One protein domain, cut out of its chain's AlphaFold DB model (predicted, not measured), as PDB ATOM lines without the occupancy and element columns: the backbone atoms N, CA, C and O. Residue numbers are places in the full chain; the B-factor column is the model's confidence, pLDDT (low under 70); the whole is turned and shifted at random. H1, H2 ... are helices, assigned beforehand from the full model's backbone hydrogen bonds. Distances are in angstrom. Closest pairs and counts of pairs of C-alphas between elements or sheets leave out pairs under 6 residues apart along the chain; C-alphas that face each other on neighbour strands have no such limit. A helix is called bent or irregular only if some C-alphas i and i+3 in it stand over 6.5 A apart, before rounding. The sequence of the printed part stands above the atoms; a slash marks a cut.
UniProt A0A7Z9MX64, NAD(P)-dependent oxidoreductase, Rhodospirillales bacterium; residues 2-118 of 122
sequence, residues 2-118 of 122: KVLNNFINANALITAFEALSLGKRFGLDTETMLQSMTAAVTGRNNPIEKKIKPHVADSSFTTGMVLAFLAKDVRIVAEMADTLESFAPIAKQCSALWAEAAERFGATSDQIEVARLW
ATOM      1  N   LYS A   2      20.417  17.801  41.099       83.19
ATOM      2  CA  LYS A   2      19.512  17.185  40.094       83.19
ATOM      3  C   LYS A   2      20.060  15.886  39.478       83.19
ATOM      4  O   LYS A   2      19.380  14.870  39.488       83.19
ATOM      5  N   VAL A   3      21.305  15.929  39.010       86.19
ATOM      6  CA  VAL A   3      21.991  14.798  38.370       86.19
ATOM      7  C   VAL A   3      22.128  13.584  39.310       86.19
ATOM      8  O   VAL A   3      21.858  12.461  38.907       86.19
ATOM      9  N   LEU A   4      22.428  13.809  40.595       83.56
ATOM     10  CA  LEU A   4      22.487  12.750  41.613       83.56
ATOM     11  C   LEU A   4      21.110  12.128  41.888       83.56
ATOM     12  O   LEU A   4      20.993  10.911  42.001       83.56
ATOM     13  N   ASN A   5      20.051  12.944  41.941       82.94
ATOM     14  CA  ASN A   5      18.684  12.436  42.094       82.94
ATOM     15  C   ASN A   5      18.277  11.574  40.892       82.94
ATOM     16  O   ASN A   5      17.667  10.517  41.052       82.94
ATOM     17  N   ASN A   6      18.644  12.010  39.687       87.38
ATOM     18  CA  ASN A   6      18.402  11.261  38.463       87.38
ATOM     19  C   ASN A   6      19.209   9.961  38.409       87.38
ATOM     20  O   ASN A   6      18.655   8.946  38.011       87.38
ATOM     21  N   PHE A   7      20.444   9.946  38.910       88.69
ATOM     22  CA  PHE A   7      21.234   8.724  39.071       88.69
ATOM     23  C   PHE A   7      20.590   7.705  40.023       88.69
ATOM     24  O   PHE A   7      20.544   6.514  39.709       88.69
ATOM     25  N   ILE A   8      20.037   8.150  41.156       86.31
ATOM     26  CA  ILE A   8      19.302   7.262  42.073       86.31
ATOM     27  C   ILE A   8      18.074   6.671  41.367       86.31
ATOM     28  O   ILE A   8      17.875   5.457  41.379       86.31
ATOM     29  N   ASN A   9      17.282   7.515  40.700       86.75
ATOM     30  CA  ASN A   9      16.092   7.075  39.969       86.75
ATOM     31  C   ASN A   9      16.428   6.122  38.809       86.75
ATOM     32  O   ASN A   9      15.693   5.169  38.565       86.75
ATOM     33  N   ALA A  10      17.528   6.383  38.103       90.56
ATOM     34  CA  ALA A  10      18.036   5.573  37.005       90.56
ATOM     35  C   ALA A  10      18.409   4.157  37.467       90.56
ATOM     36  O   ALA A  10      17.994   3.185  36.838       90.56
ATOM     37  N   ASN A  11      19.127   4.034  38.589       91.56
ATOM     38  CA  ASN A  11      19.457   2.727  39.162       91.56
ATOM     39  C   ASN A  11      18.228   2.004  39.688       91.56
ATOM     40  O   ASN A  11      18.061   0.830  39.395       91.56
ATOM     41  N   ALA A  12      17.347   2.696  40.416       89.75
ATOM     42  CA  ALA A  12      16.132   2.077  40.933       89.75
ATOM     43  C   ALA A  12      15.300   1.447  39.801       89.75
ATOM     44  O   ALA A  12      14.775   0.347  39.957       89.75
ATOM     45  N   LEU A  13      15.221   2.121  38.650       89.69
ATOM     46  CA  LEU A  13      14.511   1.613  37.481       89.69
ATOM     47  C   LEU A  13      15.217   0.403  36.841       89.69
ATOM     48  O   LEU A  13      14.556  -0.599  36.582       89.69
ATOM     49  N   ILE A  14      16.538   0.467  36.632       92.56
ATOM     50  CA  ILE A  14      17.322  -0.663  36.101       92.56
ATOM     51  C   ILE A  14      17.205  -1.885  37.015       92.56
ATOM     52  O   ILE A  14      16.864  -2.965  36.545       92.56
ATOM     53  N   THR A  15      17.419  -1.717  38.322       91.00
ATOM     54  CA  THR A  15      17.356  -2.817  39.293       91.00
ATOM     55  C   THR A  15      15.965  -3.443  39.343       91.00
ATOM     56  O   THR A  15      15.846  -4.661  39.445       91.00
ATOM     57  N   ALA A  16      14.905  -2.636  39.225       90.00
ATOM     58  CA  ALA A  16      13.545  -3.150  39.129       90.00
ATOM     59  C   ALA A  16      13.346  -4.017  37.874       90.00
ATOM     60  O   ALA A  16      12.816  -5.122  37.977       90.00
ATOM     61  N   PHE A  17      13.794  -3.557  36.701       91.81
ATOM     62  CA  PHE A  17      13.685  -4.344  35.468       91.81
ATOM     63  C   PHE A  17      14.536  -5.608  35.489       91.81
ATOM     64  O   PHE A  17      14.075  -6.657  35.043       91.81
ATOM     65  N   GLU A  18      15.741  -5.538  36.040       91.25
ATOM     66  CA  GLU A  18      16.614  -6.695  36.186       91.25
ATOM     67  C   GLU A  18      15.990  -7.747  37.114       91.25
ATOM     68  O   GLU A  18      15.900  -8.918  36.740       91.25
ATOM     69  N   ALA A  19      15.455  -7.332  38.268       88.69
ATOM     70  CA  ALA A  19      14.756  -8.223  39.193       88.69
ATOM     71  C   ALA A  19      13.505  -8.857  38.561       88.69
ATOM     72  O   ALA A  19      13.301 -10.065  38.687       88.69
ATOM     73  N   LEU A  20      12.694  -8.071  37.843       89.38
ATOM     74  CA  LEU A  20      11.521  -8.577  37.118       89.38
ATOM     75  C   LEU A  20      11.917  -9.570  36.019       89.38
ATOM     76  O   LEU A  20      11.284 -10.615  35.877       89.38
ATOM     77  N   SER A  21      12.977  -9.277  35.263       90.12
ATOM     78  CA  SER A  21      13.478 -10.153  34.201       90.12
ATOM     79  C   SER A  21      13.982 -11.486  34.760       90.12
ATOM     80  O   SER A  21      13.618 -12.549  34.249       90.12
ATOM     81  N   LEU A  22      14.761 -11.450  35.845       86.94
ATOM     82  CA  LEU A  22      15.251 -12.646  36.531       86.94
ATOM     83  C   LEU A  22      14.105 -13.473  37.116       86.94
ATOM     84  O   LEU A  22      14.057 -14.682  36.899       86.94
ATOM     85  N   GLY A  23      13.159 -12.832  37.803       85.25
ATOM     86  CA  GLY A  23      12.003 -13.518  38.371       85.25
ATOM     87  C   GLY A  23      11.107 -14.148  37.301       85.25
ATOM     88  O   GLY A  23      10.717 -15.305  37.446       85.25
ATOM     89  N   LYS A  24      10.870 -13.465  36.172       87.12
ATOM     90  CA  LYS A  24      10.134 -14.034  35.029       87.12
ATOM     91  C   LYS A  24      10.849 -15.260  34.459       87.12
ATOM     92  O   LYS A  24      10.210 -16.278  34.216       87.12
ATOM     93  N   ARG A  25      12.176 -15.202  34.286       84.19
ATOM     94  CA  ARG A  25      12.986 -16.354  33.839       84.19
ATOM     95  C   ARG A  25      12.978 -17.509  34.840       84.19
ATOM     96  O   ARG A  25      13.057 -18.660  34.430       84.19
ATOM     97  N   PHE A  26      12.864 -17.204  36.129       83.31
ATOM     98  CA  PHE A  26      12.683 -18.193  37.188       83.31
ATOM     99  C   PHE A  26      11.270 -18.813  37.198       83.31
ATOM    100  O   PHE A  26      11.041 -19.803  37.885       83.31
ATOM    101  N   GLY A  27      10.326 -18.265  36.423       84.25
ATOM    102  CA  GLY A  27       8.948 -18.751  36.328       84.25
ATOM    103  C   GLY A  27       7.970 -18.066  37.284       84.25
ATOM    104  O   GLY A  27       6.881 -18.586  37.509       84.25
ATOM    105  N   LEU A  28       8.336 -16.917  37.862       84.31
ATOM    106  CA  LEU A  28       7.427 -16.126  38.690       84.31
ATOM    107  C   LEU A  28       6.452 -15.321  37.823       84.31
ATOM    108  O   LEU A  28       6.827 -14.749  36.796       84.31
ATOM    109  N   ASP A  29       5.206 -15.232  38.283       91.69
ATOM    110  CA  ASP A  29       4.196 -14.373  37.673       91.69
ATOM    111  C   ASP A  29       4.556 -12.887  37.832       91.69
ATOM    112  O   ASP A  29       4.942 -12.423  38.909       91.69
ATOM    113  N   THR A  30       4.409 -12.129  36.746       86.62
ATOM    114  CA  THR A  30       4.840 -10.727  36.691       86.62
ATOM    115  C   THR A  30       3.970  -9.827  37.554       86.62
ATOM    116  O   THR A  30       4.506  -8.966  38.250       86.62
ATOM    117  N   GLU A  31       2.656 -10.039  37.576       88.25
ATOM    118  CA  GLU A  31       1.754  -9.204  38.372       88.25
ATOM    119  C   GLU A  31       1.985  -9.427  39.873       88.25
ATOM    120  O   GLU A  31       2.121  -8.472  40.641       88.25
ATOM    121  N   THR A  32       2.159 -10.683  40.281       89.00
ATOM    122  CA  THR A  32       2.511 -11.057  41.657       89.00
ATOM    123  C   THR A  32       3.849 -10.448  42.082       89.00
ATOM    124  O   THR A  32       3.960  -9.890  43.179       89.00
ATOM    125  N   MET A  33       4.866 -10.492  41.211       87.81
ATOM    126  CA  MET A  33       6.150  -9.832  41.466       87.81
ATOM    127  C   MET A  33       5.983  -8.323  41.636       87.81
ATOM    128  O   MET A  33       6.481  -7.771  42.614       87.81
ATOM    129  N   LEU A  34       5.263  -7.655  40.729       88.75
ATOM    130  CA  LEU A  34       5.029  -6.213  40.804       88.75
ATOM    131  C   LEU A  34       4.302  -5.832  42.100       88.75
ATOM    132  O   LEU A  34       4.670  -4.844  42.727       88.75
ATOM    133  N   GLN A  35       3.305  -6.605  42.536       87.12
ATOM    134  CA  GLN A  35       2.608  -6.372  43.806       87.12
ATOM    135  C   GLN A  35       3.536  -6.540  45.018       87.12
ATOM    136  O   GLN A  35       3.597  -5.650  45.869       87.12
ATOM    137  N   SER A  36       4.301  -7.633  45.071       84.44
ATOM    138  CA  SER A  36       5.248  -7.904  46.160       84.44
ATOM    139  C   SER A  36       6.364  -6.856  46.229       84.44
ATOM    140  O   SER A  36       6.626  -6.283  47.288       84.44
ATOM    141  N   MET A  37       6.978  -6.533  45.088       86.62
ATOM    142  CA  MET A  37       8.042  -5.532  44.988       86.62
ATOM    143  C   MET A  37       7.527  -4.126  45.295       86.62
ATOM    144  O   MET A  37       8.209  -3.370  45.979       86.62
ATOM    145  N   THR A  38       6.314  -3.765  44.862       84.75
ATOM    146  CA  THR A  38       5.689  -2.495  45.255       84.75
ATOM    147  C   THR A  38       5.576  -2.382  46.775       84.75
ATOM    148  O   THR A  38       5.956  -1.350  47.328       84.75
ATOM    149  N   ALA A  39       5.096  -3.432  47.449       80.25
ATOM    150  CA  ALA A  39       4.976  -3.450  48.905       80.25
ATOM    151  C   ALA A  39       6.344  -3.393  49.611       80.25
ATOM    152  O   ALA A  39       6.459  -2.796  50.680       80.25
ATOM    153  N   ALA A  40       7.386  -3.974  49.010       72.38
ATOM    154  CA  ALA A  40       8.746  -3.944  49.545       72.38
ATOM    155  C   ALA A  40       9.452  -2.590  49.344       72.38
ATOM    156  O   ALA A  40      10.274  -2.193  50.169       72.38
ATOM    157  N   VAL A  41       9.141  -1.868  48.263       69.88
ATOM    158  CA  VAL A  41       9.821  -0.626  47.861       69.88
ATOM    159  C   VAL A  41       8.865   0.565  48.002       69.88
ATOM    160  O   VAL A  41       8.515   1.226  47.032       69.88
ATOM    161  N   THR A  42       8.397   0.849  49.217       64.81
ATOM    162  CA  THR A  42       7.441   1.945  49.471       64.81
ATOM    163  C   THR A  42       8.121   3.319  49.552       64.81
ATOM    164  O   THR A  42       9.264   3.452  49.987       64.81
ATOM    165  N   GLY A  43       7.422   4.381  49.126       69.50
ATOM    166  CA  GLY A  43       7.872   5.772  49.278       69.50
ATOM    167  C   GLY A  43       7.778   6.629  48.010       69.50
ATOM    168  O   GLY A  43       7.288   6.210  46.963       69.50
ATOM    169  N   ARG A  44       8.266   7.876  48.091       64.94
ATOM    170  CA  ARG A  44       8.110   8.876  47.015       64.94
ATOM    171  C   ARG A  44       8.863   8.547  45.719       64.94
ATOM    172  O   ARG A  44       8.544   9.167  44.711       64.94
ATOM    173  N   ASN A  45       9.795   7.595  45.702       64.25
ATOM    174  CA  ASN A  45      10.596   7.261  44.514       64.25
ATOM    175  C   ASN A  45      10.431   5.806  44.045       64.25
ATOM    176  O   ASN A  45      11.308   5.307  43.352       64.25
ATOM    177  N   ASN A  46       9.330   5.126  44.388       80.69
ATOM    178  CA  ASN A  46       9.087   3.759  43.918       80.69
ATOM    179  C   ASN A  46       8.940   3.709  42.376       80.69
ATOM    180  O   ASN A  46       7.942   4.220  41.855       80.69
ATOM    181  N   PRO A  47       9.879   3.097  41.625       84.38
ATOM    182  CA  PRO A  47       9.787   3.012  40.168       84.38
ATOM    183  C   PRO A  47       8.686   2.048  39.698       84.38
ATOM    184  O   PRO A  47       8.144   2.249  38.610       84.38
ATOM    185  N   ILE A  48       8.318   1.045  40.508       85.50
ATOM    186  CA  ILE A  48       7.294   0.054  40.157       85.50
ATOM    187  C   ILE A  48       5.933   0.737  39.993       85.50
ATOM    188  O   ILE A  48       5.299   0.623  38.947       85.50
ATOM    189  N   GLU A  49       5.510   1.494  41.007       86.25
ATOM    190  CA  GLU A  49       4.228   2.208  40.982       86.25
ATOM    191  C   GLU A  49       4.236   3.404  40.036       86.25
ATOM    192  O   GLU A  49       3.257   3.639  39.335       86.25
ATOM    193  N   LYS A  50       5.326   4.179  40.022       85.94
ATOM    194  CA  LYS A  50       5.344   5.463  39.312       85.94
ATOM    195  C   LYS A  50       5.653   5.358  37.830       85.94
ATOM    196  O   LYS A  50       5.359   6.305  37.110       85.94
ATOM    197  N   LYS A  51       6.328   4.291  37.398       87.25
ATOM    198  CA  LYS A  51       6.819   4.176  36.022       87.25
ATOM    199  C   LYS A  51       6.446   2.856  35.364       87.25
ATOM    200  O   LYS A  51       5.961   2.865  34.244       87.25
ATOM    201  N   ILE A  52       6.655   1.730  36.039       88.50
ATOM    202  CA  ILE A  52       6.544   0.414  35.392       88.50
ATOM    203  C   ILE A  52       5.082   0.002  35.187       88.50
ATOM    204  O   ILE A  52       4.686  -0.272  34.057       88.50
ATOM    205  N   LYS A  53       4.261  -0.002  36.244       86.25
ATOM    206  CA  LYS A  53       2.830  -0.334  36.127       86.25
ATOM    207  C   LYS A  53       2.082   0.548  35.108       86.25
ATOM    208  O   LYS A  53       1.425  -0.020  34.246       86.25
ATOM    209  N   PRO A  54       2.179   1.891  35.155       87.31
ATOM    210  CA  PRO A  54       1.394   2.748  34.266       87.31
ATOM    211  C   PRO A  54       1.965   2.919  32.855       87.31
ATOM    212  O   PRO A  54       1.277   3.524  32.043       87.31
ATOM    213  N   HIS A  55       3.208   2.499  32.579       88.44
ATOM    214  CA  HIS A  55       3.839   2.764  31.276       88.44
ATOM    215  C   HIS A  55       4.495   1.564  30.600       88.44
ATOM    216  O   HIS A  55       4.984   1.686  29.485       88.44
ATOM    217  N   VAL A  56       4.598   0.419  31.268       86.12
ATOM    218  CA  VAL A  56       5.203  -0.786  30.683       86.12
ATOM    219  C   VAL A  56       4.230  -1.947  30.726       86.12
ATOM    220  O   VAL A  56       4.087  -2.643  29.726       86.12
ATOM    221  N   ALA A  57       3.534  -2.152  31.851       79.12
ATOM    222  CA  ALA A  57       2.545  -3.226  31.957       79.12
ATOM    223  C   ALA A  57       1.380  -3.050  30.961       79.12
ATOM    224  O   ALA A  57       0.810  -4.034  30.501       79.12
ATOM    225  N   ASP A  58       1.075  -1.810  30.583       78.44
ATOM    226  CA  ASP A  58       0.092  -1.445  29.560       78.44
ATOM    227  C   ASP A  58       0.691  -1.317  28.143       78.44
ATOM    228  O   ASP A  58      -0.025  -1.002  27.195       78.44
ATOM    229  N   SER A  59       1.998  -1.564  27.985       81.62
ATOM    230  CA  SER A  59       2.760  -1.397  26.739       81.62
ATOM    231  C   SER A  59       2.746   0.018  26.137       81.62
ATOM    232  O   SER A  59       3.008   0.158  24.941       81.62
ATOM    233  N   SER A  60       2.476   1.076  26.914       86.31
ATOM    234  CA  SER A  60       2.443   2.446  26.371       86.31
ATOM    235  C   SER A  60       3.835   3.046  26.139       86.31
ATOM    236  O   SER A  60       4.029   3.803  25.196       86.31
ATOM    237  N   PHE A  61       4.814   2.691  26.966       89.75
ATOM    238  CA  PHE A  61       6.186   3.203  26.969       89.75
ATOM    239  C   PHE A  61       6.293   4.743  26.959       89.75
ATOM    240  O   PHE A  61       7.180   5.308  26.322       89.75
ATOM    241  N   THR A  62       5.443   5.448  27.722       90.12
ATOM    242  CA  THR A  62       5.460   6.926  27.775       90.12
ATOM    243  C   THR A  62       5.451   7.511  29.193       90.12
ATOM    244  O   THR A  62       4.395   7.656  29.799       90.12
ATOM    245  N   THR A  63       6.595   7.958  29.714       88.25
ATOM    246  CA  THR A  63       6.665   8.756  30.959       88.25
ATOM    247  C   THR A  63       6.664  10.271  30.716       88.25
ATOM    248  O   THR A  63       6.533  11.045  31.666       88.25
ATOM    249  N   GLY A  64       6.853  10.709  29.467       88.25
ATOM    250  CA  GLY A  64       6.979  12.115  29.074       88.25
ATOM    251  C   GLY A  64       8.392  12.689  29.232       88.25
ATOM    252  O   GLY A  64       8.569  13.905  29.165       88.25
ATOM    253  N   MET A  65       9.408  11.850  29.455       88.75
ATOM    254  CA  MET A  65      10.803  12.282  29.585       88.75
ATOM    255  C   MET A  65      11.671  11.591  28.545       88.75
ATOM    256  O   MET A  65      11.744  10.369  28.510       88.75
ATOM    257  N   VAL A  66      12.403  12.384  27.765       94.62
ATOM    258  CA  VAL A  66      13.332  11.884  26.749       94.62
ATOM    259  C   VAL A  66      14.499  11.126  27.391       94.62
ATOM    260  O   VAL A  66      15.162  11.630  28.303       94.62
ATOM    261  N   LEU A  67      14.784   9.936  26.868       94.44
ATOM    262  CA  LEU A  67      15.806   8.997  27.322       94.44
ATOM    263  C   LEU A  67      17.192   9.644  27.369       94.44
ATOM    264  O   LEU A  67      17.878   9.546  28.389       94.44
ATOM    265  N   ALA A  68      17.581  10.385  26.326       93.44
ATOM    266  CA  ALA A  68      18.874  11.068  26.276       93.44
ATOM    267  C   ALA A  68      19.126  12.010  27.458       93.44
ATOM    268  O   ALA A  68      20.277  12.188  27.860       93.44
ATOM    269  N   PHE A  69      18.084  12.618  28.032       92.25
ATOM    270  CA  PHE A  69      18.259  13.498  29.185       92.25
ATOM    271  C   PHE A  69      18.681  12.720  30.426       92.25
ATOM    272  O   PHE A  69      19.570  13.172  31.147       92.25
ATOM    273  N   LEU A  70      18.105  11.537  30.649       90.69
ATOM    274  CA  LEU A  70      18.494  10.703  31.779       90.69
ATOM    275  C   LEU A  70      19.869  10.059  31.551       90.69
ATOM    276  O   LEU A  70      20.708  10.098  32.450       90.69
ATOM    277  N   ALA A  71      20.145   9.572  30.337       92.88
ATOM    278  CA  ALA A  71      21.456   9.027  29.975       92.88
ATOM    279  C   ALA A  71      22.585  10.059  30.149       92.88
ATOM    280  O   ALA A  71      23.647   9.746  30.692       92.88
ATOM    281  N   LYS A  72      22.341  11.320  29.762       92.88
ATOM    282  CA  LYS A  72      23.281  12.426  29.981       92.88
ATOM    283  C   LYS A  72      23.578  12.639  31.465       92.88
ATOM    284  O   LYS A  72      24.743  12.784  31.826       92.88
ATOM    285  N   ASP A  73      22.551  12.695  32.309       91.06
ATOM    286  CA  ASP A  73      22.738  12.955  33.739       91.06
ATOM    287  C   ASP A  73      23.527  11.816  34.410       91.06
ATOM    288  O   ASP A  73      24.458  12.076  35.169       91.06
ATOM    289  N   VAL A  74      23.239  10.552  34.085       91.00
ATOM    290  CA  VAL A  74      23.990   9.409  34.638       91.00
ATOM    291  C   VAL A  74      25.460   9.429  34.198       91.00
ATOM    292  O   VAL A  74      26.339   9.186  35.026       91.00
ATOM    293  N   ARG A  75      25.745   9.798  32.941       94.62
ATOM    294  CA  ARG A  75      27.124   9.970  32.457       94.62
ATOM    295  C   ARG A  75      27.895  11.019  33.260       94.62
ATOM    296  O   ARG A  75      29.030  10.766  33.648       94.62
ATOM    297  N   ILE A  76      27.267  12.153  33.578       92.62
ATOM    298  CA  ILE A  76      27.888  13.201  34.407       92.62
ATOM    299  C   ILE A  76      28.259  12.663  35.801       92.62
ATOM    300  O   ILE A  76      29.302  13.034  36.333       92.62
ATOM    301  N   VAL A  77      27.450  11.779  36.405       88.44
ATOM    302  CA  VAL A  77      27.812  11.152  37.695       88.44
ATOM    303  C   VAL A  77      29.034  10.249  37.557       88.44
ATOM    304  O   VAL A  77      29.900  10.286  38.429       88.44
ATOM    305  N   ALA A  78      29.121   9.458  36.486       91.62
ATOM    306  CA  ALA A  78      30.277   8.598  36.241       91.62
ATOM    307  C   ALA A  78      31.564   9.420  36.034       91.62
ATOM    308  O   ALA A  78      32.559   9.165  36.708       91.62
ATOM    309  N   GLU A  79      31.516  10.461  35.197       92.94
ATOM    310  CA  GLU A  79      32.643  11.379  34.951       92.94
ATOM    311  C   GLU A  79      33.080  12.117  36.228       92.94
ATOM    312  O   GLU A  79      34.272  12.306  36.485       92.94
ATOM    313  N   MET A  80      32.120  12.510  37.070       89.81
ATOM    314  CA  MET A  80      32.399  13.128  38.365       89.81
ATOM    315  C   MET A  80      33.077  12.147  39.329       89.81
ATOM    316  O   MET A  80      33.998  12.548  40.035       89.81
ATOM    317  N   ALA A  81      32.656  10.880  39.362       90.31
ATOM    318  CA  ALA A  81      33.310   9.865  40.185       90.31
ATOM    319  C   ALA A  81      34.771   9.645  39.774       90.31
ATOM    320  O   ALA A  81      35.626   9.547  40.650       90.31
ATOM    321  N   ASP A  82      35.056   9.635  38.468       90.12
ATOM    322  CA  ASP A  82      36.422   9.541  37.942       90.12
ATOM    323  C   ASP A  82      37.262  10.768  38.309       90.12
ATOM    324  O   ASP A  82      38.379  10.629  38.797       90.12
ATOM    325  N   THR A  83      36.701  11.969  38.152       92.88
ATOM    326  CA  THR A  83      37.385  13.233  38.482       92.88
ATOM    327  C   THR A  83      37.733  13.339  39.968       92.88
ATOM    328  O   THR A  83      38.753  13.920  40.328       92.88
ATOM    329  N   LEU A  84      36.873  12.808  40.837       88.69
ATOM    330  CA  LEU A  84      37.043  12.855  42.290       88.69
ATOM    331  C   LEU A  84      37.805  11.646  42.851       88.69
ATOM    332  O   LEU A  84      37.893  11.530  44.072       88.69
ATOM    333  N   GLU A  85      38.277  10.729  41.998       91.88
ATOM    334  CA  GLU A  85      38.873   9.445  42.407       91.88
ATOM    335  C   GLU A  85      37.993   8.689  43.425       91.88
ATOM    336  O   GLU A  85      38.460   8.030  44.356       91.88
ATOM    337  N   SER A  86      36.671   8.815  43.271       85.50
ATOM    338  CA  SER A  86      35.693   8.319  44.231       85.50
ATOM    339  C   SER A  86      35.290   6.880  43.920       85.50
ATOM    340  O   SER A  86      35.068   6.498  42.768       85.50
ATOM    341  N   PHE A  87      35.118   6.069  44.964       90.00
ATOM    342  CA  PHE A  87      34.633   4.701  44.825       90.00
ATOM    343  C   PHE A  87      33.129   4.673  44.495       90.00
ATOM    344  O   PHE A  87      32.280   4.598  45.382       90.00
ATOM    345  N   ALA A  88      32.795   4.720  43.201       89.81
ATOM    346  CA  ALA A  88      31.415   4.674  42.706       89.81
ATOM    347  C   ALA A  88      31.234   3.672  41.542       89.81
ATOM    348  O   ALA A  88      30.885   4.062  40.424       89.81
ATOM    349  N   PRO A  89      31.431   2.359  41.769       90.31
ATOM    350  CA  PRO A  89      31.383   1.346  40.704       90.31
ATOM    351  C   PRO A  89      30.022   1.272  39.990       90.31
ATOM    352  O   PRO A  89      29.956   1.025  38.786       90.31
ATOM    353  N   ILE A  90      28.935   1.557  40.712       94.12
ATOM    354  CA  ILE A  90      27.571   1.554  40.167       94.12
ATOM    355  C   ILE A  90      27.338   2.722  39.199       94.12
ATOM    356  O   ILE A  90      26.559   2.588  38.259       94.12
ATOM    357  N   ALA A  91      28.038   3.851  39.364       91.62
ATOM    358  CA  ALA A  91      27.916   4.996  38.459       91.62
ATOM    359  C   ALA A  91      28.304   4.633  37.023       91.62
ATOM    360  O   ALA A  91      27.556   4.919  36.087       91.62
ATOM    361  N   LYS A  92      29.429   3.927  36.866       92.75
ATOM    362  CA  LYS A  92      29.931   3.480  35.562       92.75
ATOM    363  C   LYS A  92      28.987   2.480  34.901       92.75
ATOM    364  O   LYS A  92      28.638   2.657  33.739       92.75
ATOM    365  N   GLN A  93      28.532   1.478  35.654       95.50
ATOM    366  CA  GLN A  93      27.621   0.456  35.127       95.50
ATOM    367  C   GLN A  93      26.262   1.037  34.731       95.50
ATOM    368  O   GLN A  93      25.767   0.778  33.638       95.50
ATOM    369  N   CYS A  94      25.691   1.895  35.577       95.69
ATOM    370  CA  CYS A  94      24.452   2.594  35.259       95.69
ATOM    371  C   CYS A  94      24.616   3.443  33.990       95.69
ATOM    372  O   CYS A  94      23.781   3.374  33.090       95.69
ATOM    373  N   SER A  95      25.721   4.190  33.863       96.31
ATOM    374  CA  SER A  95      25.991   4.990  32.661       96.31
ATOM    375  C   SER A  95      26.086   4.132  31.403       96.31
ATOM    376  O   SER A  95      25.560   4.537  30.368       96.31
ATOM    377  N   ALA A  96      26.738   2.972  31.479       96.25
ATOM    378  CA  ALA A  96      26.874   2.062  30.346       96.25
ATOM    379  C   ALA A  96      25.509   1.536  29.874       96.25
ATOM    380  O   ALA A  96      25.199   1.627  28.690       96.25
ATOM    381  N   LEU A  97      24.655   1.085  30.798       96.50
ATOM    382  CA  LEU A  97      23.322   0.563  30.471       96.50
ATOM    383  C   LEU A  97      22.400   1.630  29.864       96.50
ATOM    384  O   LEU A  97      21.697   1.371  28.889       96.50
ATOM    385  N   TRP A  98      22.412   2.854  30.398       96.50
ATOM    386  CA  TRP A  98      21.615   3.947  29.830       96.50
ATOM    387  C   TRP A  98      22.139   4.419  28.469       96.50
ATOM    388  O   TRP A  98      21.338   4.804  27.615       96.50
ATOM    389  N   ALA A  99      23.455   4.372  28.243       96.44
ATOM    390  CA  ALA A  99      24.041   4.633  26.931       96.44
ATOM    391  C   ALA A  99      23.641   3.553  25.913       96.44
ATOM    392  O   ALA A  99      23.206   3.891  24.814       96.44
ATOM    393  N   GLU A 100      23.689   2.275  26.303       95.88
ATOM    394  CA  GLU A 100      23.244   1.146  25.475       95.88
ATOM    395  C   GLU A 100      21.766   1.281  25.080       95.88
ATOM    396  O   GLU A 100      21.407   1.078  23.920       95.88
ATOM    397  N   ALA A 101      20.897   1.670  26.017       95.69
ATOM    398  CA  ALA A 101      19.488   1.921  25.722       95.69
ATOM    399  C   ALA A 101      19.295   3.080  24.731       95.69
ATOM    400  O   ALA A 101      18.496   2.966  23.801       95.69
ATOM    401  N   ALA A 102      20.038   4.180  24.900       96.06
ATOM    402  CA  ALA A 102      19.971   5.332  24.000       96.06
ATOM    403  C   ALA A 102      20.414   4.978  22.576       96.06
ATOM    404  O   ALA A 102      19.810   5.441  21.608       96.06
ATOM    405  N   GLU A 103      21.454   4.154  22.454       95.56
ATOM    406  CA  GLU A 103      21.963   3.665  21.174       95.56
ATOM    407  C   GLU A 103      20.959   2.730  20.490       95.56
ATOM    408  O   GLU A 103      20.671   2.893  19.305       95.56
ATOM    409  N   ARG A 104      20.379   1.777  21.231       94.88
ATOM    410  CA  ARG A 104      19.492   0.750  20.662       94.88
ATOM    411  C   ARG A 104      18.089   1.237  20.340       94.88
ATOM    412  O   ARG A 104      17.504   0.775  19.365       94.88
ATOM    413  N   PHE A 105      17.529   2.105  21.175       94.25
ATOM    414  CA  PHE A 105      16.118   2.491  21.086       94.25
ATOM    415  C   PHE A 105      15.920   3.931  20.623       94.25
ATOM    416  O   PHE A 105      14.785   4.361  20.448       94.25
ATOM    417  N   GLY A 106      17.009   4.667  20.390       94.88
ATOM    418  CA  GLY A 106      16.983   6.055  19.961       94.88
ATOM    419  C   GLY A 106      17.038   7.027  21.137       94.88
ATOM    420  O   GLY A 106      16.271   6.958  22.094       94.88
ATOM    421  N   ALA A 107      17.936   8.003  21.029       93.00
ATOM    422  CA  ALA A 107      18.173   9.017  22.051       93.00
ATOM    423  C   ALA A 107      16.921   9.865  22.368       93.00
ATOM    424  O   ALA A 107      16.750  10.331  23.495       93.00
ATOM    425  N   THR A 108      16.045  10.070  21.382       95.69
ATOM    426  CA  THR A 108      14.829  10.887  21.506       95.69
ATOM    427  C   THR A 108      13.621  10.126  22.046       95.69
ATOM    428  O   THR A 108      12.584  10.744  22.278       95.69
ATOM    429  N   SER A 109      13.737   8.813  22.228       95.12
ATOM    430  CA  SER A 109      12.663   7.964  22.740       95.12
ATOM    431  C   SER A 109      12.393   8.245  24.217       95.12
ATOM    432  O   SER A 109      13.160   8.954  24.872       95.12
ATOM    433  N   ASP A 110      11.294   7.734  24.764       95.69
ATOM    434  CA  ASP A 110      10.996   7.923  26.184       95.69
ATOM    435  C   ASP A 110      11.984   7.138  27.062       95.69
ATOM    436  O   ASP A 110      12.393   6.033  26.715       95.69
ATOM    437  N   GLN A 111      12.366   7.677  28.222       94.12
ATOM    438  CA  GLN A 111      13.282   7.013  29.159       94.12
ATOM    439  C   GLN A 111      12.828   5.600  29.535       94.12
ATOM    440  O   GLN A 111      13.668   4.768  29.866       94.12
ATOM    441  N   ILE A 112      11.520   5.323  29.523       94.69
ATOM    442  CA  ILE A 112      10.994   4.023  29.932       94.69
ATOM    443  C   ILE A 112      11.298   2.923  28.912       94.69
ATOM    444  O   ILE A 112      11.304   1.749  29.274       94.69
ATOM    445  N   GLU A 113      11.669   3.292  27.684       94.81
ATOM    446  CA  GLU A 113      12.142   2.370  26.647       94.81
ATOM    447  C   GLU A 113      13.399   1.594  27.073       94.81
ATOM    448  O   GLU A 113      13.662   0.509  26.559       94.81
ATOM    449  N   VAL A 114      14.127   2.066  28.098       94.50
ATOM    450  CA  VAL A 114      15.204   1.305  28.758       94.50
ATOM    451  C   VAL A 114      14.761  -0.101  29.186       94.50
ATOM    452  O   VAL A 114      15.570  -1.029  29.174       94.50
ATOM    453  N   ALA A 115      13.475  -0.290  29.508       93.31
ATOM    454  CA  ALA A 115      12.895  -1.584  29.863       93.31
ATOM    455  C   ALA A 115      13.152  -2.650  28.787       93.31
ATOM    456  O   ALA A 115      13.369  -3.822  29.104       93.31
ATOM    457  N   ARG A 116      13.191  -2.250  27.509       91.88
ATOM    458  CA  ARG A 116      13.391  -3.157  26.373       91.88
ATOM    459  C   ARG A 116      14.762  -3.823  26.337       91.88
ATOM    460  O   ARG A 116      14.897  -4.843  25.664       91.88
ATOM    461  N   LEU A 117      15.756  -3.331  27.086       93.25
ATOM    462  CA  LEU A 117      17.008  -4.077  27.282       93.25
ATOM    463  C   LEU A 117      16.746  -5.457  27.911       93.25
ATOM    464  O   LEU A 117      17.426  -6.422  27.566       93.25
ATOM    465  N   TRP A 118      15.731  -5.561  28.775       91.75
ATOM    466  CA  TRP A 118      15.363  -6.791  29.484       91.75
ATOM    467  C   TRP A 118      14.105  -7.478  28.944       91.75
ATOM    468  O   TRP A 118      13.920  -8.667  29.209       91.75
TER     469      TRP A 118
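Overview. This is residues 2 to 118 of the 122 residues of the protein "NAD(P)-dependent oxidoreductase" of Rhodospirillales bacterium (UniProt A0A7Z9MX64). One long helix, H1, runs through the domain as a spine, with the hairpin of H4 and H5 crossing its first half on one side and H2 and H3 packed on its other side. The short H6 fills the space between H3 and the H4-H5 hairpin. The printed part has 117 residues, with six named helices, H1 to H6 in chain order, and no named strand: all helix, mostly crossed. It is compact, with a radius of gyration of the C-alphas of 14.3 A and spans of 43 by 29 by 27 A.

Along the chain. H1, residues 2 to 25, begins at C-alpha 2 (19.512, 17.185, 40.094) and is 34.7 A long. H2 is residues 30 to 40, and H3 residues 47 to 55, irregular, with C-alphas 50 and 53 7.1 A apart. H4, residues 67 to 83, is 24.7 A; H5, residues 89 to 105, is 24.9 A. H6, residues 111 to 117, ends at C-alpha 117 (17.008, -4.077, 27.282).

Arrangement. H1 is the hub, touching the five others. Its residues 20 to 24 touch H2, a helical hairpin, closest C-alphas Lys 24 and Thr 30, 6.5 A. H1 touches H4 about perpendicular, only just, at 70.3 degrees; the closest C-alphas, Val 3 and Asp 73, are 5.0 A apart. H4 and H5, a helical hairpin, touch at a shallow tilt of 29 degrees, opposite ways; the C-alphas of Ala 78 and Ala 91 are closest, 4.8 A. H5 touches H6 about perpendicular, 90 degrees, closest C-alphas Ala 101 and Val 114, 5.3 A. H3 and H5 are apart. Every O i to N i+4 pair is within hydrogen-bond range in H1, H2, H4 and H5, against 3 of 5 in H3 and 0 of 3 in H6, where 4 of 4 O i to N i+3 pairs are.

Size, cuts and confidence. The farthest C-alphas, Asp 29 and Thr 83, are 43.2 A apart. The printed part has no cut; the link H3 to H4 is long. Residues 41 to 45 have pLDDT under 70.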